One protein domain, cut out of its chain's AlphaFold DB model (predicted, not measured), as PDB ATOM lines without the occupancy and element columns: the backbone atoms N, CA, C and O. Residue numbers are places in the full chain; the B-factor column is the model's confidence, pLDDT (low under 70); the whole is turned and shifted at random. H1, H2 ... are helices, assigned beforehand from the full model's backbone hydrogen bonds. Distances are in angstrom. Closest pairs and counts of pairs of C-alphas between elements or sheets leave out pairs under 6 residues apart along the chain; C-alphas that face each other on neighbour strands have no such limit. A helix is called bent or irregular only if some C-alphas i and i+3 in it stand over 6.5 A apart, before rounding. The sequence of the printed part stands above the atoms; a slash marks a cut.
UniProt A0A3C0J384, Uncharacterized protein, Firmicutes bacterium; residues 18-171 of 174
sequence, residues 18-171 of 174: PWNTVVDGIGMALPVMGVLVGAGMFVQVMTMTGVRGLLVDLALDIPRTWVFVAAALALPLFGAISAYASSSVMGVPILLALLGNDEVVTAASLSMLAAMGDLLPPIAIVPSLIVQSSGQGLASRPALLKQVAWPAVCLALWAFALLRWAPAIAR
ATOM      1  N   PRO A  18     -16.477 -18.080  50.148       74.50
ATOM      2  CA  PRO A  18     -17.003 -16.961  49.363       74.50
ATOM      3  C   PRO A  18     -15.900 -16.217  48.607       74.50
ATOM      4  O   PRO A  18     -16.096 -15.822  47.465       74.50
ATOM      5  N   TRP A  19     -14.713 -16.099  49.207       78.62
ATOM      6  CA  TRP A  19     -13.574 -15.418  48.600       78.62
ATOM      7  C   TRP A  19     -13.058 -16.109  47.331       78.62
ATOM      8  O   TRP A  19     -12.946 -15.468  46.292       78.62
ATOM      9  N   ASN A  20     -12.815 -17.425  47.377       79.12
ATOM     10  CA  ASN A  20     -12.350 -18.164  46.198       79.12
ATOM     11  C   ASN A  20     -13.405 -18.175  45.092       79.12
ATOM     12  O   ASN A  20     -13.067 -17.961  43.937       79.12
ATOM     13  N   THR A  21     -14.684 -18.350  45.435       80.44
ATOM     14  CA  THR A  21     -15.765 -18.349  44.439       80.44
ATOM     15  C   THR A  21     -15.894 -17.003  43.724       80.44
ATOM     16  O   THR A  21     -16.155 -16.976  42.523       80.44
ATOM     17  N   VAL A  22     -15.683 -15.888  44.429       79.44
ATOM     18  CA  VAL A  22     -15.663 -14.554  43.809       79.44
ATOM     19  C   VAL A  22     -14.463 -14.406  42.875       79.44
ATOM     20  O   VAL A  22     -14.639 -13.958  41.745       79.44
ATOM     21  N   VAL A  23     -13.265 -14.811  43.308       83.44
ATOM     22  CA  VAL A  23     -12.047 -14.731  42.482       83.44
ATOM     23  C   VAL A  23     -12.173 -15.595  41.222       83.44
ATOM     24  O   VAL A  23     -11.911 -15.108  40.122       83.44
ATOM     25  N   ASP A  24     -12.656 -16.830  41.357       81.56
ATOM     26  CA  ASP A  24     -12.876 -17.742  40.229       81.56
ATOM     27  C   ASP A  24     -13.956 -17.204  39.277       81.56
ATOM     28  O   ASP A  24     -13.799 -17.243  38.055       81.56
ATOM     29  N   GLY A  25     -15.036 -16.633  39.823       79.38
ATOM     30  CA  GLY A  25     -16.102 -16.008  39.039       79.38
ATOM     31  C   GLY A  25     -15.622 -14.797  38.236       79.38
ATOM     32  O   GLY A  25     -15.961 -14.664  37.059       79.38
ATOM     33  N   ILE A  26     -14.781 -13.944  38.834       83.88
ATOM     34  CA  ILE A  26     -14.128 -12.832  38.124       83.88
ATOM     35  C   ILE A  26     -13.212 -13.382  37.024       83.88
ATOM     36  O   ILE A  26     -13.244 -12.877  35.899       83.88
ATOM     37  N   GLY A  27     -12.459 -14.449  37.312       82.81
ATOM     38  CA  GLY A  27     -11.616 -15.146  36.339       82.81
ATOM     39  C   GLY A  27     -12.384 -15.599  35.095       82.81
ATOM     40  O   GLY A  27     -11.931 -15.374  33.974       82.81
ATOM     41  N   MET A  28     -13.587 -16.153  35.274       78.44
ATOM     42  CA  MET A  28     -14.459 -16.557  34.162       78.44
ATOM     43  C   MET A  28     -15.090 -15.375  33.407       78.44
ATOM     44  O   MET A  28     -15.446 -15.519  32.238       78.44
ATOM     45  N   ALA A  29     -15.234 -14.209  34.045       79.25
ATOM     46  CA  ALA A  29     -15.802 -13.011  33.425       79.25
ATOM     47  C   ALA A  29     -14.777 -12.209  32.600       79.25
ATOM     48  O   ALA A  29     -15.166 -11.512  31.660       79.25
ATOM     49  N   LEU A  30     -13.480 -12.312  32.916       84.44
ATOM     50  CA  LEU A  30     -12.398 -11.597  32.220       84.44
ATOM     51  C   LEU A  30     -12.421 -11.766  30.687       84.44
ATOM     52  O   LEU A  30     -12.343 -10.749  29.994       84.44
ATOM     53  N   PRO A  31     -12.595 -12.979  30.123       80.19
ATOM     54  CA  PRO A  31     -12.684 -13.156  28.675       80.19
ATOM     55  C   PRO A  31     -13.867 -12.408  28.047       80.19
ATOM     56  O   PRO A  31     -13.720 -11.788  26.995       80.19
ATOM     57  N   VAL A  32     -15.033 -12.413  28.707       77.06
ATOM     58  CA  VAL A  32     -16.238 -11.714  28.225       77.06
ATOM     59  C   VAL A  32     -16.027 -10.207  28.250       77.06
ATOM     60  O   VAL A  32     -16.340  -9.525  27.276       77.06
ATOM     61  N   MET A  33     -15.441  -9.690  29.333       81.75
ATOM     62  CA  MET A  33     -15.079  -8.278  29.431       81.75
ATOM     63  C   MET A  33     -14.090  -7.876  28.329       81.75
ATOM     64  O   MET A  33     -14.268  -6.828  27.717       81.75
ATOM     65  N   GLY A  34     -13.112  -8.726  28.000       83.62
ATOM     66  CA  GLY A  34     -12.190  -8.496  26.882       83.62
ATOM     67  C   GLY A  34     -12.901  -8.355  25.530       83.62
ATOM     68  O   GLY A  34     -12.631  -7.412  24.785       83.62
ATOM     69  N   VAL A  35     -13.863  -9.237  25.237       78.62
ATOM     70  CA  VAL A  35     -14.681  -9.156  24.011       78.62
ATOM     71  C   VAL A  35     -15.546  -7.889  23.996       78.62
ATOM     72  O   VAL A  35     -15.629  -7.222  22.966       78.62
ATOM     73  N   LEU A  36     -16.146  -7.516  25.133       79.31
ATOM     74  CA  LEU A  36     -16.959  -6.299  25.260       79.31
ATOM     75  C   LEU A  36     -16.144  -5.022  25.026       79.31
ATOM     76  O   LEU A  36     -16.605  -4.122  24.323       79.31
ATOM     77  N   VAL A  37     -14.927  -4.948  25.567       85.50
ATOM     78  CA  VAL A  37     -14.024  -3.806  25.356       85.50
ATOM     79  C   VAL A  37     -13.639  -3.695  23.878       85.50
ATOM     80  O   VAL A  37     -13.720  -2.607  23.305       85.50
ATOM     81  N   GLY A  38     -13.298  -4.814  23.230       83.25
ATOM     82  CA  GLY A  38     -13.010  -4.852  21.792       83.25
ATOM     83  C   GLY A  38     -14.198  -4.400  20.936       83.25
ATOM     84  O   GLY A  38     -14.046  -3.546  20.061       83.25
ATOM     85  N   ALA A  39     -15.398  -4.906  21.230       77.25
ATOM     86  CA  ALA A  39     -16.625  -4.496  20.552       77.25
ATOM     87  C   ALA A  39     -16.933  -2.999  20.754       77.25
ATOM     88  O   ALA A  39     -17.320  -2.316  19.805       77.25
ATOM     89  N   GLY A  40     -16.717  -2.465  21.960       81.38
ATOM     90  CA  GLY A  40     -16.913  -1.046  22.268       81.38
ATOM     91  C   GLY A  40     -15.966  -0.132  21.489       81.38
ATOM     92  O   GLY A  40     -16.408   0.848  20.888       81.38
ATOM     93  N   MET A  41     -14.680  -0.489  21.421       86.69
ATOM     94  CA  MET A  41     -13.704   0.241  20.605       86.69
ATOM     95  C   MET A  41     -14.068   0.198  19.116       86.69
ATOM     96  O   MET A  41     -13.994   1.215  18.431       86.69
ATOM     97  N   PHE A  42     -14.540  -0.946  18.618       81.62
ATOM     98  CA  PHE A  42     -15.008  -1.070  17.237       81.62
ATOM     99  C   PHE A  42     -16.193  -0.137  16.932       81.62
ATOM    100  O   PHE A  42     -16.174   0.580  15.928       81.62
ATOM    101  N   VAL A  43     -17.192  -0.072  17.822       78.19
ATOM    102  CA  VAL A  43     -18.331   0.861  17.701       78.19
ATOM    103  C   VAL A  43     -17.852   2.315  17.675       78.19
ATOM    104  O   VAL A  43     -18.344   3.114  16.874       78.19
ATOM    105  N   GLN A  44     -16.887   2.669  18.527       84.88
ATOM    106  CA  GLN A  44     -16.323   4.019  18.573       84.88
ATOM    107  C   GLN A  44     -15.601   4.377  17.272       84.88
ATOM    108  O   GLN A  44     -15.844   5.455  16.731       84.88
ATOM    109  N   VAL A  45     -14.796   3.465  16.718       87.25
ATOM    110  CA  VAL A  45     -14.123   3.674  15.426       87.25
ATOM    111  C   VAL A  45     -15.141   3.855  14.301       87.25
ATOM    112  O   VAL A  45     -15.028   4.815  13.548       87.25
ATOM    113  N   MET A  46     -16.180   3.018  14.219       79.88
ATOM    114  CA  MET A  46     -17.243   3.180  13.212       79.88
ATOM    115  C   MET A  46     -18.062   4.458  13.375       79.88
ATOM    116  O   MET A  46     -18.622   4.971  12.404       79.88
ATOM    117  N   THR A  47     -18.173   4.960  14.604       80.19
ATOM    118  CA  THR A  47     -18.816   6.249  14.866       80.19
ATOM    119  C   THR A  47     -17.912   7.387  14.395       80.19
ATOM    120  O   THR A  47     -18.392   8.291  13.718       80.19
ATOM    121  N   MET A  48     -16.605   7.311  14.666       87.25
ATOM    122  CA  MET A  48     -15.623   8.305  14.214       87.25
ATOM    123  C   MET A  48     -15.442   8.330  12.691       87.25
ATOM    124  O   MET A  48     -15.241   9.399  12.127       87.25
ATOM    125  N   THR A  49     -15.537   7.186  12.010       85.69
ATOM    126  CA  THR A  49     -15.439   7.108  10.541       85.69
ATOM    127  C   THR A  49     -16.758   7.406   9.824       85.69
ATOM    128  O   THR A  49     -16.799   7.394   8.597       85.69
ATOM    129  N   GLY A  50     -17.850   7.649  10.558       80.31
ATOM    130  CA  GLY A  50     -19.171   7.923   9.981       80.31
ATOM    131  C   GLY A  50     -19.884   6.699   9.388       80.31
ATOM    132  O   GLY A  50     -21.020   6.821   8.932       80.31
ATOM    133  N   VAL A  51     -19.283   5.504   9.454       79.81
ATOM    134  CA  VAL A  51     -19.865   4.241   8.955       79.81
ATOM    135  C   VAL A  51     -21.213   3.951   9.615       79.81
ATOM    136  O   VAL A  51     -22.138   3.484   8.957       79.81
ATOM    137  N   ARG A  52     -21.369   4.290  10.900       70.69
ATOM    138  CA  ARG A  52     -22.655   4.159  11.601       70.69
ATOM    139  C   ARG A  52     -23.769   4.999  10.959       70.69
ATOM    140  O   ARG A  52     -24.905   4.544  10.917       70.69
ATOM    141  N   GLY A  53     -23.450   6.200  10.475       70.81
ATOM    142  CA  GLY A  53     -24.404   7.069   9.779       70.81
ATOM    143  C   GLY A  53     -24.797   6.496   8.420       70.81
ATOM    144  O   GLY A  53     -25.983   6.409   8.117       70.81
ATOM    145  N   LEU A  54     -23.813   5.990   7.670       76.94
ATOM    146  CA  LEU A  54     -24.038   5.310   6.392       76.94
ATOM    147  C   LEU A  54     -24.931   4.067   6.546       76.94
ATOM    148  O   LEU A  54     -25.785   3.811   5.708       76.94
ATOM    149  N   LEU A  55     -24.767   3.305   7.634       72.88
ATOM    150  CA  LEU A  55     -25.617   2.145   7.920       72.88
ATOM    151  C   LEU A  55     -27.076   2.529   8.177       72.88
ATOM    152  O   LEU A  55     -27.961   1.783   7.779       72.88
ATOM    153  N   VAL A  56     -27.337   3.657   8.840       68.38
ATOM    154  CA  VAL A  56     -28.709   4.143   9.058       68.38
ATOM    155  C   VAL A  56     -29.320   4.620   7.746       68.38
ATOM    156  O   VAL A  56     -30.466   4.284   7.466       68.38
ATOM    157  N   ASP A  57     -28.551   5.335   6.929       76.00
ATOM    158  CA  ASP A  57     -29.002   5.831   5.627       76.00
ATOM    159  C   ASP A  57     -29.349   4.674   4.674       76.00
ATOM    160  O   ASP A  57     -30.455   4.599   4.145       76.00
ATOM    161  N   LEU A  58     -28.467   3.670   4.586       71.19
ATOM    162  CA  LEU A  58     -28.730   2.425   3.857       71.19
ATOM    163  C   LEU A  58     -29.952   1.681   4.400       71.19
ATOM    164  O   LEU A  58     -30.696   1.077   3.635       71.19
ATOM    165  N   ALA A  59     -30.169   1.690   5.715       66.56
ATOM    166  CA  ALA A  59     -31.312   1.007   6.304       66.56
ATOM    167  C   ALA A  59     -32.639   1.715   5.970       66.56
ATOM    168  O   ALA A  59     -33.651   1.036   5.796       66.56
ATOM    169  N   LEU A  60     -32.634   3.044   5.834       66.19
ATOM    170  CA  LEU A  60     -33.795   3.830   5.399       66.19
ATOM    171  C   LEU A  60     -34.088   3.677   3.900       66.19
ATOM    172  O   LEU A  60     -35.254   3.721   3.510       66.19
ATOM    173  N   ASP A  61     -33.056   3.467   3.082       68.94
ATOM    174  CA  ASP A  61     -33.189   3.287   1.631       68.94
ATOM    175  C   ASP A  61     -33.656   1.865   1.240       68.94
ATOM    176  O   ASP A  61     -34.176   1.631   0.147       68.94
ATOM    177  N   ILE A  62     -33.533   0.882   2.147       65.94
ATOM    178  CA  ILE A  62     -33.977  -0.495   1.889       65.94
ATOM    179  C   ILE A  62     -35.511  -0.611   2.024       65.94
ATOM    180  O   ILE A  62     -36.084  -0.302   3.072       65.94
ATOM    181  N   PRO A  63     -36.217  -1.173   1.020       63.62
ATOM    182  CA  PRO A  63     -37.655  -1.404   1.100       63.62
ATOM    183  C   PRO A  63     -38.017  -2.369   2.242       63.62
ATOM    184  O   PRO A  63     -37.440  -3.450   2.371       63.62
ATOM    185  N   ARG A  64     -39.044  -2.012   3.030       61.50
ATOM    186  CA  ARG A  64     -39.503  -2.692   4.269       61.50
ATOM    187  C   ARG A  64     -39.503  -4.226   4.236       61.50
ATOM    188  O   ARG A  64     -39.168  -4.852   5.234       61.50
ATOM    189  N   THR A  65     -39.869  -4.851   3.117       59.81
ATOM    190  CA  THR A  65     -39.904  -6.322   2.977       59.81
ATOM    191  C   THR A  65     -38.508  -6.955   2.977       59.81
ATOM    192  O   THR A  65     -38.334  -8.053   3.504       59.81
ATOM    193  N   TRP A  66     -37.509  -6.272   2.417       64.19
ATOM    194  CA  TRP A  66     -36.128  -6.759   2.341       64.19
ATOM    195  C   TRP A  66     -35.365  -6.528   3.646       64.19
ATOM    196  O   TRP A  66     -34.476  -7.317   3.962       64.19
ATOM    197  N   VAL A  67     -35.762  -5.535   4.453       66.12
ATOM    198  CA  VAL A  67     -35.146  -5.292   5.768       66.12
ATOM    199  C   VAL A  67     -35.347  -6.481   6.712       66.12
ATOM    200  O   VAL A  67     -34.439  -6.822   7.458       66.12
ATOM    201  N   PHE A  68     -36.481  -7.189   6.639       64.88
ATOM    202  CA  PHE A  68     -36.703  -8.403   7.440       64.88
ATOM    203  C   PHE A  68     -35.716  -9.527   7.101       64.88
ATOM    204  O   PHE A  68     -35.204 -10.194   7.998       64.88
ATOM    205  N   VAL A  69     -35.434  -9.728   5.811       65.25
ATOM    206  CA  VAL A  69     -34.482 -10.748   5.344       65.25
ATOM    207  C   VAL A  69     -33.050 -10.322   5.663       65.25
ATOM    208  O   VAL A  69     -32.264 -11.128   6.159       65.25
ATOM    209  N   ALA A  70     -32.732  -9.043   5.452       66.38
ATOM    210  CA  ALA A  70     -31.443  -8.467   5.808       66.38
ATOM    211  C   ALA A  70     -31.187  -8.562   7.318       66.38
ATOM    212  O   ALA A  70     -30.106  -8.972   7.711       66.38
ATOM    213  N   ALA A  71     -32.179  -8.289   8.168       68.25
ATOM    214  CA  ALA A  71     -32.067  -8.430   9.617       68.25
ATOM    215  C   ALA A  71     -31.870  -9.891  10.039       68.25
ATOM    216  O   ALA A  71     -30.987 -10.184  10.841       68.25
ATOM    217  N   ALA A  72     -32.649 -10.811   9.463       67.12
ATOM    218  CA  ALA A  72     -32.559 -12.237   9.763       67.12
ATOM    219  C   ALA A  72     -31.228 -12.868   9.326       67.12
ATOM    220  O   ALA A  72     -30.814 -13.856   9.921       67.12
ATOM    221  N   LEU A  73     -30.553 -12.317   8.311       68.19
ATOM    222  CA  LEU A  73     -29.254 -12.812   7.856       68.19
ATOM    223  C   LEU A  73     -28.090 -12.051   8.501       68.19
ATOM    224  O   LEU A  73     -27.162 -12.667   9.016       68.19
ATOM    225  N   ALA A  74     -28.143 -10.720   8.512       69.12
ATOM    226  CA  ALA A  74     -27.062  -9.876   9.002       69.12
ATOM    227  C   ALA A  74     -26.904  -9.967  10.521       69.12
ATOM    228  O   ALA A  74     -25.769 -10.068  10.979       69.12
ATOM    229  N   LEU A  75     -27.990  -9.991  11.309       73.38
ATOM    230  CA  LEU A  75     -27.867 -10.042  12.772       73.38
ATOM    231  C   LEU A  75     -27.248 -11.346  13.275       73.38
ATOM    232  O   LEU A  75     -26.373 -11.247  14.135       73.38
ATOM    233  N   PRO A  76     -27.609 -12.538  12.760       70.44
ATOM    234  CA  PRO A  76     -26.921 -13.769  13.134       70.44
ATOM    235  C   PRO A  76     -25.510 -13.861  12.561       70.44
ATOM    236  O   PRO A  76     -24.638 -14.383  13.243       70.44
ATOM    237  N   LEU A  77     -25.246 -13.338  11.356       70.69
ATOM    238  CA  LEU A  77     -23.904 -13.374  10.758       70.69
ATOM    239  C   LEU A  77     -22.920 -12.455  11.505       70.69
ATOM    240  O   LEU A  77     -21.809 -12.871  11.822       70.69
ATOM    241  N   PHE A  78     -23.337 -11.235  11.857       69.12
ATOM    242  CA  PHE A  78     -22.571 -10.343  12.738       69.12
ATOM    243  C   PHE A  78     -22.599 -10.813  14.195       69.12
ATOM    244  O   PHE A  78     -21.631 -10.640  14.929       69.12
ATOM    245  N   GLY A  79     -23.694 -11.438  14.626       68.06
ATOM    246  CA  GLY A  79     -23.834 -12.036  15.954       68.06
ATOM    247  C   GLY A  79     -22.886 -13.214  16.149       68.06
ATOM    248  O   GLY A  79     -22.368 -13.405  17.241       68.06
ATOM    249  N   ALA A  80     -22.583 -13.933  15.069       62.22
ATOM    250  CA  ALA A  80     -21.563 -14.964  15.033       62.22
ATOM    251  C   ALA A  80     -20.150 -14.395  15.236       62.22
ATOM    252  O   ALA A  80     -19.273 -15.164  15.608       62.22
ATOM    253  N   ILE A  81     -19.943 -13.081  15.019       66.12
ATOM    254  CA  ILE A  81     -18.728 -12.339  15.399       66.12
ATOM    255  C   ILE A  81     -18.773 -11.928  16.887       66.12
ATOM    256  O   ILE A  81     -17.789 -12.010  17.620       66.12
ATOM    257  N   SER A  82     -19.929 -11.453  17.339       69.31
ATOM    258  CA  SER A  82     -20.259 -11.231  18.750       69.31
ATOM    259  C   SER A  82     -21.707 -10.756  18.836       69.31
ATOM    260  O   SER A  82     -22.056  -9.760  18.189       69.31
ATOM    261  N   ALA A  83     -22.546 -11.386  19.666       68.75
ATOM    262  CA  ALA A  83     -23.915 -10.908  19.880       68.75
ATOM    263  C   ALA A  83     -23.943  -9.463  20.406       68.75
ATOM    264  O   ALA A  83     -24.796  -8.665  20.011       68.75
ATOM    265  N   TYR A  84     -22.960  -9.097  21.235       69.56
ATOM    266  CA  TYR A  84     -22.828  -7.755  21.800       69.56
ATOM    267  C   TYR A  84     -22.471  -6.706  20.745       69.56
ATOM    268  O   TYR A  84     -23.098  -5.645  20.694       69.56
ATOM    269  N   ALA A  85     -21.511  -7.006  19.864       68.19
ATOM    270  CA  ALA A  85     -21.157  -6.102  18.771       68.19
ATOM    271  C   ALA A  85     -22.315  -5.961  17.769       68.19
ATOM    272  O   ALA A  85     -22.657  -4.849  17.371       68.19
ATOM    273  N   SER A  86     -22.967  -7.071  17.414       72.62
ATOM    274  CA  SER A  86     -24.121  -7.079  16.506       72.62
ATOM    275  C   SER A  86     -25.278  -6.233  17.046       72.62
ATOM    276  O   SER A  86     -25.778  -5.343  16.354       72.62
ATOM    277  N   SER A  87     -25.635  -6.411  18.324       74.69
ATOM    278  CA  SER A  87     -26.691  -5.623  18.967       74.69
ATOM    279  C   SER A  87     -26.351  -4.132  19.043       74.69
ATOM    280  O   SER A  87     -27.242  -3.301  18.876       74.69
ATOM    281  N   SER A  88     -25.087  -3.772  19.290       71.25
ATOM    282  CA  SER A  88     -24.697  -2.369  19.469       71.25
ATOM    283  C   SER A  88     -24.499  -1.609  18.151       71.25
ATOM    284  O   SER A  88     -24.665  -0.390  18.127       71.25
ATOM    285  N   VAL A  89     -24.133  -2.303  17.068       71.00
ATOM    286  CA  VAL A  89     -23.803  -1.692  15.765       71.00
ATOM    287  C   VAL A  89     -24.976  -1.778  14.798       71.00
ATOM    288  O   VAL A  89     -25.385  -0.764  14.238       71.00
ATOM    289  N   MET A  90     -25.517  -2.984  14.611       71.56
ATOM    290  CA  MET A  90     -26.572  -3.279  13.636       71.56
ATOM    291  C   MET A  90     -27.971  -3.198  14.253       71.56
ATOM    292  O   MET A  90     -28.937  -2.960  13.535       71.56
ATOM    293  N   GLY A  91     -28.098  -3.336  15.578       71.19
ATOM    294  CA  GLY A  91     -29.395  -3.289  16.257       71.19
ATOM    295  C   GLY A  91     -30.125  -1.956  16.079       71.19
ATOM    296  O   GLY A  91     -31.306  -1.953  15.752       71.19
ATOM    297  N   VAL A  92     -29.426  -0.825  16.230       74.75
ATOM    298  CA  VAL A  92     -30.048   0.509  16.125       74.75
ATOM    299  C   VAL A  92     -30.507   0.831  14.691       74.75
ATOM    300  O   VAL A  92     -31.677   1.166  14.533       74.75
ATOM    301  N   PRO A  93     -29.679   0.696  13.633       73.06
ATOM    302  CA  PRO A  93     -30.119   0.948  12.255       73.06
ATOM    303  C   PRO A  93     -31.265   0.038  11.804       73.06
ATOM    304  O   PRO A  93     -32.208   0.507  11.175       73.06
ATOM    305  N   ILE A  94     -31.218  -1.251  12.156       72.56
ATOM    306  CA  ILE A  94     -32.252  -2.221  11.768       72.56
ATOM    307  C   ILE A  94     -33.568  -1.946  12.499       72.56
ATOM    308  O   ILE A  94     -34.632  -2.030  11.889       72.56
ATOM    309  N   LEU A  95     -33.512  -1.587  13.785       73.94
ATOM    310  CA  LEU A  95     -34.701  -1.179  14.532       73.94
ATOM    311  C   LEU A  95     -35.328   0.078  13.912       73.94
ATOM    312  O   LEU A  95     -36.540   0.120  13.718       73.94
ATOM    313  N   LEU A  96     -34.501   1.067  13.554       70.62
ATOM    314  CA  LEU A  96     -34.960   2.299  12.912       70.62
ATOM    315  C   LEU A  96     -35.551   2.039  11.517       70.62
ATOM    316  O   LEU A  96     -36.580   2.606  11.181       70.62
ATOM    317  N   ALA A  97     -34.982   1.143  10.715       69.44
ATOM    318  CA  ALA A  97     -35.554   0.789   9.412       69.44
ATOM    319  C   ALA A  97     -36.880   0.011   9.505       69.44
ATOM    320  O   ALA A  97     -37.677   0.007   8.564       69.44
ATOM    321  N   LEU A  98     -37.150  -0.627  10.648       66.00
ATOM    322  CA  LEU A  98     -38.434  -1.266  10.948       66.00
ATOM    323  C   LEU A  98     -39.419  -0.330  11.679       66.00
ATOM    324  O   LEU A  98     -40.502  -0.791  12.062       66.00
ATOM    325  N   LEU A  99     -39.104   0.968  11.824       59.75
ATOM    326  CA  LEU A  99     -40.001   1.970  12.418       59.75
ATOM    327  C   LEU A  99     -41.375   1.941  11.736       59.75
ATOM    328  O   LEU A  99     -41.501   2.132  10.523       59.75
ATOM    329  N   GLY A 100     -42.411   1.691  12.543       55.75
ATOM    330  CA  GLY A 100     -43.821   1.593  12.153       55.75
ATOM    331  C   GLY A 100     -44.388   0.165  12.054       55.75
ATOM    332  O   GLY A 100     -45.401  -0.027  11.380       55.75
ATOM    333  N   ASN A 101     -43.734  -0.817  12.676       58.75
ATOM    334  CA  ASN A 101     -44.386  -1.937  13.376       58.75
ATOM    335  C   ASN A 101     -44.291  -1.685  14.892       58.75
ATOM    336  O   ASN A 101     -43.637  -0.730  15.303       58.75
ATOM    337  N   ASP A 102     -44.899  -2.535  15.726       68.69
ATOM    338  CA  ASP A 102     -44.684  -2.457  17.175       68.69
ATOM    339  C   ASP A 102     -43.200  -2.644  17.506       68.69
ATOM    340  O   ASP A 102     -42.627  -3.735  17.378       68.69
ATOM    341  N   GLU A 103     -42.579  -1.549  17.939       69.31
ATOM    342  CA  GLU A 103     -41.152  -1.462  18.242       69.31
ATOM    343  C   GLU A 103     -40.752  -2.478  19.311       69.31
ATOM    344  O   GLU A 103     -39.684  -3.075  19.227       69.31
ATOM    345  N   VAL A 104     -41.645  -2.751  20.266       74.81
ATOM    346  CA  VAL A 104     -41.410  -3.695  21.367       74.81
ATOM    347  C   VAL A 104     -41.282  -5.134  20.863       74.81
ATOM    348  O   VAL A 104     -40.325  -5.826  21.206       74.81
ATOM    349  N   VAL A 105     -42.215  -5.593  20.021       72.44
ATOM    350  CA  VAL A 105     -42.211  -6.969  19.484       72.44
ATOM    351  C   VAL A 105     -41.044  -7.159  18.520       72.44
ATOM    352  O   VAL A 105     -40.384  -8.204  18.505       72.44
ATOM    353  N   THR A 106     -40.754  -6.118  17.746       72.81
ATOM    354  CA  THR A 106     -39.648  -6.111  16.795       72.81
ATOM    355  C   THR A 106     -38.307  -6.145  17.527       72.81
ATOM    356  O   THR A 106     -37.494  -7.024  17.255       72.81
ATOM    357  N   ALA A 107     -38.099  -5.277  18.522       75.50
ATOM    358  CA  ALA A 107     -36.904  -5.276  19.361       75.50
ATOM    359  C   ALA A 107     -36.708  -6.619  20.071       75.50
ATOM    360  O   ALA A 107     -35.609  -7.164  20.029       75.50
ATOM    361  N   ALA A 108     -37.766  -7.198  20.650       76.69
ATOM    362  CA  ALA A 108     -37.691  -8.496  21.319       76.69
ATOM    363  C   ALA A 108     -37.240  -9.617  20.366       76.69
ATOM    364  O   ALA A 108     -36.382 -10.431  20.712       76.69
ATOM    365  N   SER A 109     -37.769  -9.624  19.140       75.00
ATOM    366  CA  SER A 109     -37.399 -10.597  18.106       75.00
ATOM    367  C   SER A 109     -35.951 -10.408  17.633       75.00
ATOM    368  O   SER A 109     -35.218 -11.384  17.468       75.00
ATOM    369  N   LEU A 110     -35.501  -9.157  17.472       76.06
ATOM    370  CA  LEU A 110     -34.114  -8.836  17.119       76.06
ATOM    371  C   LEU A 110     -33.142  -9.189  18.255       76.06
ATOM    372  O   LEU A 110     -32.067  -9.718  17.985       76.06
ATOM    373  N   SER A 111     -33.517  -8.970  19.520       77.50
ATOM    374  CA  SER A 111     -32.732  -9.395  20.685       77.50
ATOM    375  C   SER A 111     -32.615 -10.918  20.772       77.50
ATOM    376  O   SER A 111     -31.536 -11.419  21.085       77.50
ATOM    377  N   MET A 112     -33.679 -11.662  20.443       75.31
ATOM    378  CA  MET A 112     -33.618 -13.125  20.330       75.31
ATOM    379  C   MET A 112     -32.653 -13.574  19.223       75.31
ATOM    380  O   MET A 112     -31.817 -14.442  19.468       75.31
ATOM    381  N   LEU A 113     -32.714 -12.961  18.034       75.06
ATOM    382  CA  LEU A 113     -31.786 -13.256  16.929       75.06
ATOM    383  C   LEU A 113     -30.334 -12.902  17.272       75.06
ATOM    384  O   LEU A 113     -29.424 -13.665  16.954       75.06
ATOM    385  N   ALA A 114     -30.109 -11.771  17.942       73.88
ATOM    386  CA  ALA A 114     -28.780 -11.361  18.380       73.88
ATOM    387  C   ALA A 114     -28.204 -12.346  19.407       73.88
ATOM    388  O   ALA A 114     -27.073 -12.797  19.241       73.88
ATOM    389  N   ALA A 115     -28.994 -12.747  20.410       72.69
ATOM    390  CA  ALA A 115     -28.580 -13.708  21.436       72.69
ATOM    391  C   ALA A 115     -28.215 -15.085  20.857       72.69
ATOM    392  O   ALA A 115     -27.344 -15.775  21.381       72.69
ATOM    393  N   MET A 116     -28.838 -15.483  19.747       69.81
ATOM    394  CA  MET A 116     -28.467 -16.707  19.041       69.81
ATOM    395  C   MET A 116     -27.096 -16.654  18.364       69.81
ATOM    396  O   MET A 116     -26.476 -17.702  18.178       69.81
ATOM    397  N   GLY A 117     -26.621 -15.464  17.992       68.19
ATOM    398  CA  GLY A 117     -25.310 -15.285  17.369       68.19
ATOM    399  C   GLY A 117     -24.166 -15.861  18.208       68.19
ATOM    400  O   GLY A 117     -23.250 -16.474  17.664       68.19
ATOM    401  N   ASP A 118     -24.279 -15.800  19.537       67.81
ATOM    402  CA  ASP A 118     -23.276 -16.332  20.471       67.81
ATOM    403  C   ASP A 118     -23.140 -17.869  20.444       67.81
ATOM    404  O   ASP A 118     -22.172 -18.419  20.988       67.81
ATOM    405  N   LEU A 119     -24.091 -18.571  19.815       65.25
ATOM    406  CA  LEU A 119     -24.103 -20.029  19.658       65.25
ATOM    407  C   LEU A 119     -23.501 -20.492  18.324       65.25
ATOM    408  O   LEU A 119     -23.253 -21.689  18.155       65.25
ATOM    409  N   LEU A 120     -23.271 -19.580  17.372       64.56
ATOM    410  CA  LEU A 120     -22.825 -19.944  16.031       64.56
ATOM    411  C   LEU A 120     -21.354 -20.433  16.023       64.56
ATOM    412  O   LEU A 120     -20.506 -19.883  16.738       64.56
ATOM    413  N   PRO A 121     -21.021 -21.436  15.180       53.75
ATOM    414  CA  PRO A 121     -19.711 -22.092  15.143       53.75
ATOM    415  C   PRO A 121     -18.464 -21.203  15.018       53.75
ATOM    416  O   PRO A 121     -17.459 -21.585  15.620       53.75
ATOM    417  N   PRO A 122     -18.447 -20.072  14.273       52.47
ATOM    418  CA  PRO A 122     -17.204 -19.331  14.074       52.47
ATOM    419  C   PRO A 122     -16.604 -18.772  15.372       52.47
ATOM    420  O   PRO A 122     -15.388 -18.601  15.407       52.47
ATOM    421  N   ILE A 123     -17.387 -18.536  16.444       59.22
ATOM    422  CA  ILE A 123     -16.856 -17.961  17.701       59.22
ATOM    423  C   ILE A 123     -17.366 -18.658  18.963       59.22
ATOM    424  O   ILE A 123     -16.557 -18.914  19.856       59.22
ATOM    425  N   ALA A 124     -18.639 -19.072  19.026       61.84
ATOM    426  CA  ALA A 124     -19.190 -19.914  20.094       61.84
ATOM    427  C   ALA A 124     -18.698 -19.528  21.513       61.84
ATOM    428  O   ALA A 124     -18.070 -20.332  22.221       61.84
ATOM    429  N   ILE A 125     -18.965 -18.281  21.925       64.31
ATOM    430  CA  ILE A 125     -18.519 -17.727  23.216       64.31
ATOM    431  C   ILE A 125     -19.141 -18.524  24.368       64.31
ATOM    432  O   ILE A 125     -18.446 -18.944  25.287       64.31
ATOM    433  N   VAL A 126     -20.437 -18.830  24.287       64.88
ATOM    434  CA  VAL A 126     -21.149 -19.559  25.347       64.88
ATOM    435  C   VAL A 126     -20.586 -20.979  25.542       64.88
ATOM    436  O   VAL A 126     -20.207 -21.311  26.665       64.88
ATOM    437  N   PRO A 127     -20.403 -21.806  24.491       61.69
ATOM    438  CA  PRO A 127     -19.728 -23.098  24.621       61.69
ATOM    439  C   PRO A 127     -18.296 -23.002  25.151       61.69
ATOM    440  O   PRO A 127     -17.882 -23.857  25.929       61.69
ATOM    441  N   SER A 128     -17.533 -21.979  24.756       67.06
ATOM    442  CA  SER A 128     -16.150 -21.823  25.224       67.06
ATOM    443  C   SER A 128     -16.064 -21.392  26.694       67.06
ATOM    444  O   SER A 128     -15.171 -21.851  27.402       67.06
ATOM    445  N   LEU A 129     -17.012 -20.601  27.202       66.94
ATOM    446  CA  LEU A 129     -17.128 -20.290  28.633       66.94
ATOM    447  C   LEU A 129     -17.604 -21.495  29.453       66.94
ATOM    448  O   LEU A 129     -17.084 -21.744  30.537       66.94
ATOM    449  N   ILE A 130     -18.541 -22.286  28.924       65.19
ATOM    450  CA  ILE A 130     -19.016 -23.509  29.588       65.19
ATOM    451  C   ILE A 130     -17.872 -24.520  29.723       65.19
ATOM    452  O   ILE A 130     -17.665 -25.074  30.803       65.19
ATOM    453  N   VAL A 131     -17.087 -24.716  28.664       66.38
ATOM    454  CA  VAL A 131     -15.889 -25.574  28.680       66.38
ATOM    455  C   VAL A 131     -14.866 -25.073  29.708       66.38
ATOM    456  O   VAL A 131     -14.355 -25.868  30.492       66.38
ATOM    457  N   GLN A 132     -14.632 -23.759  29.790       65.69
ATOM    458  CA  GLN A 132     -13.734 -23.172  30.794       65.69
ATOM    459  C   GLN A 132     -14.247 -23.346  32.234       65.69
ATOM    460  O   GLN A 132     -13.466 -23.667  33.123       65.69
ATOM    461  N   SER A 133     -15.553 -23.188  32.469       64.62
ATOM    462  CA  SER A 133     -16.153 -23.307  33.808       64.62
ATOM    463  C   SER A 133     -16.296 -24.750  34.312       64.62
ATOM    464  O   SER A 133     -16.331 -24.982  35.516       64.62
ATOM    465  N   SER A 134     -16.385 -25.727  33.401       60.06
ATOM    466  CA  SER A 134     -16.628 -27.141  33.730       60.06
ATOM    467  C   SER A 134     -15.354 -27.980  33.849       60.06
ATOM    468  O   SER A 134     -15.435 -29.148  34.230       60.06
ATOM    469  N   GLY A 135     -14.183 -27.424  33.514       58.06
ATOM    470  CA  GLY A 135     -12.895 -28.128  33.558       58.06
ATOM    471  C   GLY A 135     -12.773 -29.309  32.582       58.06
ATOM    472  O   GLY A 135     -11.775 -30.027  32.612       58.06
ATOM    473  N   GLN A 136     -13.768 -29.536  31.717       52.09
ATOM    474  CA  GLN A 136     -13.725 -30.562  30.676       52.09
ATOM    475  C   GLN A 136     -12.933 -30.032  29.478       52.09
ATOM    476  O   GLN A 136     -13.160 -28.917  29.024       52.09
ATOM    477  N   GLY A 137     -11.986 -30.819  28.963       50.44
ATOM    478  CA  GLY A 137     -11.131 -30.413  27.844       50.44
ATOM    479  C   GLY A 137     -11.905 -30.065  26.561       50.44
ATOM    480  O   GLY A 137     -13.043 -30.489  26.354       50.44
ATOM    481  N   LEU A 138     -11.237 -29.339  25.654       52.19
ATOM    482  CA  LEU A 138     -11.747 -28.811  24.370       52.19
ATOM    483  C   LEU A 138     -12.446 -29.840  23.445       52.19
ATOM    484  O   LEU A 138     -13.082 -29.448  22.467       52.19
ATOM    485  N   ALA A 139     -12.343 -31.139  23.748       49.91
ATOM    486  CA  ALA A 139     -12.918 -32.256  23.000       49.91
ATOM    487  C   ALA A 139     -14.460 -32.301  23.017       49.91
ATOM    488  O   ALA A 139     -15.060 -32.830  22.082       49.91
ATOM    489  N   SER A 140     -15.119 -31.704  24.019       56.12
ATOM    490  CA  SER A 140     -16.592 -31.685  24.116       56.12
ATOM    491  C   SER A 140     -17.250 -30.542  23.332       56.12
ATOM    492  O   SER A 140     -18.468 -30.539  23.158       56.12
ATOM    493  N   ARG A 141     -16.470 -29.574  22.823       55.91
ATOM    494  CA  ARG A 141     -16.968 -28.399  22.081       55.91
ATOM    495  C   ARG A 141     -17.863 -28.768  20.884       55.91
ATOM    496  O   ARG A 141     -18.950 -28.200  20.798       55.91
ATOM    497  N   PRO A 142     -17.501 -29.723  20.000       59.31
ATOM    498  CA  PRO A 142     -18.374 -30.121  18.893       59.31
ATOM    499  C   PRO A 142     -19.605 -30.923  19.341       59.31
ATOM    500  O   PRO A 142     -20.661 -30.799  18.727       59.31
ATOM    501  N   ALA A 143     -19.510 -31.712  20.418       62.34
ATOM    502  CA  ALA A 143     -20.643 -32.475  20.952       62.34
ATOM    503  C   ALA A 143     -21.699 -31.558  21.595       62.34
ATOM    504  O   ALA A 143     -22.895 -31.714  21.341       62.34
ATOM    505  N   LEU A 144     -21.247 -30.549  22.347       63.03
ATOM    506  CA  LEU A 144     -22.093 -29.496  22.912       63.03
ATOM    507  C   LEU A 144     -22.720 -28.634  21.815       63.03
ATOM    508  O   LEU A 144     -23.920 -28.375  21.861       63.03
ATOM    509  N   LEU A 145     -21.952 -28.253  20.785       63.69
ATOM    510  CA  LEU A 145     -22.506 -27.520  19.642       63.69
ATOM    511  C   LEU A 145     -23.615 -28.317  18.948       63.69
ATOM    512  O   LEU A 145     -24.634 -27.752  18.566       63.69
ATOM    513  N   LYS A 146     -23.440 -29.638  18.815       65.25
ATOM    514  CA  LYS A 146     -24.420 -30.521  18.170       65.25
ATOM    515  C   LYS A 146     -25.693 -30.693  19.005       65.25
ATOM    516  O   LYS A 146     -26.774 -30.769  18.430       65.25
ATOM    517  N   GLN A 147     -25.584 -30.703  20.335       66.81
ATOM    518  CA  GLN A 147     -26.745 -30.697  21.237       66.81
ATOM    519  C   GLN A 147     -27.473 -29.348  21.252       66.81
ATOM    520  O   GLN A 147     -28.700 -29.321  21.305       66.81
ATOM    521  N   VAL A 148     -26.739 -28.235  21.171       68.81
ATOM    522  CA  VAL A 148     -27.310 -26.877  21.187       68.81
ATOM    523  C   VAL A 148     -27.832 -26.443  19.811       68.81
ATOM    524  O   VAL A 148     -28.695 -25.572  19.728       68.81
ATOM    525  N   ALA A 149     -27.401 -27.090  18.727       69.81
ATOM    526  CA  ALA A 149     -27.869 -26.792  17.375       69.81
ATOM    527  C   ALA A 149     -29.392 -26.943  17.229       69.81
ATOM    528  O   ALA A 149     -30.030 -26.089  16.621       69.81
ATOM    529  N   TRP A 150     -29.989 -27.985  17.816       71.50
ATOM    530  CA  TRP A 150     -31.437 -28.204  17.748       71.50
ATOM    531  C   TRP A 150     -32.257 -27.085  18.423       71.50
ATOM    532  O   TRP A 150     -33.077 -26.467  17.741       71.50
ATOM    533  N   PRO A 151     -32.033 -26.738  19.711       75.75
ATOM    534  CA  PRO A 151     -32.752 -25.637  20.351       75.75
ATOM    535  C   PRO A 151     -32.428 -24.276  19.726       75.75
ATOM    536  O   PRO A 151     -33.318 -23.434  19.637       75.75
ATOM    537  N   ALA A 152     -31.199 -24.065  19.241       71.12
ATOM    538  CA  ALA A 152     -30.850 -22.851  18.513       71.12
ATOM    539  C   ALA A 152     -31.701 -22.717  17.243       71.12
ATOM    540  O   ALA A 152     -32.361 -21.702  17.062       71.12
ATOM    541  N   VAL A 153     -31.780 -23.748  16.398       71.75
ATOM    542  CA  VAL A 153     -32.596 -23.706  15.172       71.75
ATOM    543  C   VAL A 153     -34.076 -23.465  15.487       71.75
ATOM    544  O   VAL A 153     -34.701 -22.632  14.830       71.75
ATOM    545  N   CYS A 154     -34.632 -24.105  16.520       77.88
ATOM    546  CA  CYS A 154     -36.004 -23.834  16.959       77.88
ATOM    547  C   CYS A 154     -36.210 -22.369  17.382       77.88
ATOM    548  O   CYS A 154     -37.223 -21.774  17.018       77.88
ATOM    549  N   LEU A 155     -35.254 -21.770  18.099       76.19
ATOM    550  CA  LEU A 155     -35.304 -20.356  18.483       76.19
ATOM    551  C   LEU A 155     -35.153 -19.415  17.282       76.19
ATOM    552  O   LEU A 155     -35.840 -18.399  17.247       76.19
ATOM    553  N   ALA A 156     -34.337 -19.753  16.277       72.00
ATOM    554  CA  ALA A 156     -34.211 -18.942  15.057       72.00
ATOM    555  C   ALA A 156     -35.514 -18.946  14.278       72.00
ATOM    556  O   ALA A 156     -35.980 -17.897  13.842       72.00
ATOM    557  N   LEU A 157     -36.111 -20.128  14.126       74.88
ATOM    558  CA  LEU A 157     -37.401 -20.280  13.472       74.88
ATOM    559  C   LEU A 157     -38.490 -19.525  14.236       74.88
ATOM    560  O   LEU A 157     -39.316 -18.867  13.611       74.88
ATOM    561  N   TRP A 158     -38.459 -19.554  15.571       76.69
ATOM    562  CA  TRP A 158     -39.391 -18.797  16.404       76.69
ATOM    563  C   TRP A 158     -39.194 -17.283  16.281       76.69
ATOM    564  O   TRP A 158     -40.157 -16.554  16.058       76.69
ATOM    565  N   ALA A 159     -37.955 -16.799  16.355       69.38
ATOM    566  CA  ALA A 159     -37.645 -15.381  16.210       69.38
ATOM    567  C   ALA A 159     -37.988 -14.871  14.802       69.38
ATOM    568  O   ALA A 159     -38.523 -13.776  14.659       69.38
ATOM    569  N   PHE A 160     -37.772 -15.688  13.766       70.44
ATOM    570  CA  PHE A 160     -38.188 -15.393  12.397       70.44
ATOM    571  C   PHE A 160     -39.717 -15.388  12.239       70.44
ATOM    572  O   PHE A 160     -40.268 -14.497  11.590       70.44
ATOM    573  N   ALA A 161     -40.419 -16.338  12.864       71.06
ATOM    574  CA  ALA A 161     -41.881 -16.375  12.881       71.06
ATOM    575  C   ALA A 161     -42.473 -15.140  13.579       71.06
ATOM    576  O   ALA A 161     -43.387 -14.520  13.033       71.06
ATOM    577  N   LEU A 162     -41.909 -14.726  14.720       69.56
ATOM    578  CA  LEU A 162     -42.283 -13.492  15.415       69.56
ATOM    579  C   LEU A 162     -42.000 -12.249  14.566       69.56
ATOM    580  O   LEU A 162     -42.861 -11.380  14.473       69.56
ATOM    581  N   LEU A 163     -40.858 -12.191  13.875       68.19
ATOM    582  CA  LEU A 163     -40.534 -11.089  12.962       68.19
ATOM    583  C   LEU A 163     -41.552 -10.993  11.813       68.19
ATOM    584  O   LEU A 163     -41.965  -9.902  11.420       68.19
ATOM    585  N   ARG A 164     -41.989 -12.146  11.286       67.50
ATOM    586  CA  ARG A 164     -42.961 -12.229  10.187       67.50
ATOM    587  C   ARG A 164     -44.388 -11.901  10.631       67.50
ATOM    588  O   ARG A 164     -45.136 -11.318   9.847       67.50
ATOM    589  N   TRP A 165     -44.768 -12.289  11.847       63.78
ATOM    590  CA  TRP A 165     -46.108 -12.095  12.416       63.78
ATOM    591  C   TRP A 165     -46.214 -10.872  13.335       63.78
ATOM    592  O   TRP A 165     -47.299 -10.596  13.843       63.78
ATOM    593  N   ALA A 166     -45.142 -10.092  13.495       58.34
ATOM    594  CA  ALA A 166     -45.121  -8.842  14.253       58.34
ATOM    595  C   ALA A 166     -46.339  -7.926  13.985       58.34
ATOM    596  O   ALA A 166     -46.981  -7.531  14.955       58.34
ATOM    597  N   PRO A 167     -46.771  -7.661  12.730       55.56
ATOM    598  CA  PRO A 167     -47.963  -6.837  12.471       55.56
ATOM    599  C   PRO A 167     -49.313  -7.493  12.832       55.56
ATOM    600  O   PRO A 167     -50.342  -6.812  12.865       55.56
ATOM    601  N   ALA A 168     -49.353  -8.813  13.042       54.91
ATOM    602  CA  ALA A 168     -50.549  -9.550  13.462       54.91
ATOM    603  C   ALA A 168     -50.629  -9.670  14.993       54.91
ATOM    604  O   ALA A 168     -51.703  -9.498  15.562       54.91
ATOM    605  N   ILE A 169     -49.490  -9.885  15.655       55.84
ATOM    606  CA  ILE A 169     -49.369  -9.919  17.121       55.84
ATOM    607  C   ILE A 169     -49.628  -8.524  17.708       55.84
ATOM    608  O   ILE A 169     -50.330  -8.396  18.706       55.84
ATOM    609  N   ALA A 170     -49.163  -7.480  17.018       51.09
ATOM    610  CA  ALA A 170     -49.428  -6.080  17.344       51.09
ATOM    611  C   ALA A 170     -50.921  -5.725  17.427       51.09
ATOM    612  O   ALA A 170     -51.360  -4.954  18.276       51.09
ATOM    613  N   ARG A 171     -51.732  -6.326  16.550       48.50
ATOM    614  CA  ARG A 171     -53.189  -6.126  16.526       48.50
ATOM    615  C   ARG A 171     -53.935  -6.851  17.643       48.50
ATOM    616  O   ARG A 171     -55.103  -6.560  17.841       48.50
TER     617      ARG A 171
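This is residues 18 to 171 of the 174 residues of an uncharacterized protein of Firmicutes bacterium (UniProt A0A3C0J384). What would one see first? The long H8 runs along one side with H6 beside it, and at the opposite side the bent H1 and H2 meet near their ends as a V; the short H4 and H5 sit inside this V, between it and the pair H3 and H6. H7 folds back from H8 at one end, near the bend of H1, whose residues 18 to 23 stick out. What is it made of, and how large is it? The printed part has 154 residues with eight named helices, H1 to H8 in chain order, and no named strand: the class is all helix. It is only just compact, close to loose, with a radius of gyration of the C-alphas of 17.5 A and spans of 51 by 38 by 29 A.

Where is the longest helix? H8, residues 138 to 169, runs 42.7 A from C-alpha 138 at (-11.747, -28.811, 24.370) to C-alpha 169 at (-49.369, -9.919, 17.121). It has a kink of 44 degrees near residue 163 and is irregular, with C-alphas 164 and 167 7.7 A apart. Where does H1 bend? By its hydrogen bonds H1, residues 18 to 48, was assigned as one helix, but it is bent: C-alphas 28 and 31 are 6.7 A apart. Its arms are H1a, residues 18 to 28, beginning at C-alpha 18 at (-17.003, -16.961, 49.363), and H1b, residues 31 to 48, 26.0 A long; they stand at a steep tilt of 46 degrees. Where are the others? H3, residues 64 to 79, is 21.7 A long with a kink of 27 degrees near residue 71, and H6, residues 103 to 117, is 21.0 A long. H2 is residues 51 to 61, 15.2 A, and H7 is residues 125 to 134, 14.2 A. H4, residues 83 to 89, and H5, residues 91 to 97, are 10.1 A long each.

What does H8 touch? H3, H6 and H8 form a bundle, helices side by side: H8 touches H6 with residues 152 to 166 alone, at a shallow tilt of 16 degrees, opposite ways, with Ser 109 and Ala 159 the closest C-alphas at 5.2 A. H8 and H3 only just touch, with 3 pairs of C-alphas within 8 A, the closest being Ala 72 and Phe 160 at 7.0 A. H7 and H8 form a helical hairpin, their closest C-alphas those of Pro 127 and Arg 141, 6.5 A apart. What lies beyond the bundle? H3 and H6, the two hubs, run the same way at 35.3 degrees, only just steep, with the C-alphas of Gly 79 and Gly 117 closest at 3.8 A. H4 touches H6, closest at the C-alphas of Ala 83 and Ala 114, 5.1 A apart, and touches H1b at those of Ala 39 and Ala 85, 5.1 A apart. H5 touches H2, closest at the C-alphas of Val 56 and Pro 93, 4.7 A apart. Which parts meet little? H1b and H2 are close but not clearly touching, about perpendicular at 73 degrees, with the C-alphas of Met 46 and Arg 52 closest at 5.7 A. H1a and H7 only just touch, with 3 pairs of C-alphas within 8 A, the closest being Met 28 and Ser 133 at 7.0 A; H1b and H8 are apart. How do the backbones look? Every O i to N i+4 pair is within hydrogen-bond range in H1a, H1b, H2, H4, H5, H6 and H7, against 9 of 12 in H3 and 22 of 28 in H8.

How far does it reach? The two C-alphas farthest apart, those of Trp 19 and Pro 63, are 55.1 A apart. Are there cuts or long links? The printed part has no cut and no long link; the link from H6 to H7, 7 residues, is short, and the other links are tight. Where is confidence low? The mean pLDDT of the printed part is 70.1, and 77 residues are under 70, among them residues 59 to 74, 116 to 149 and 162 to 171.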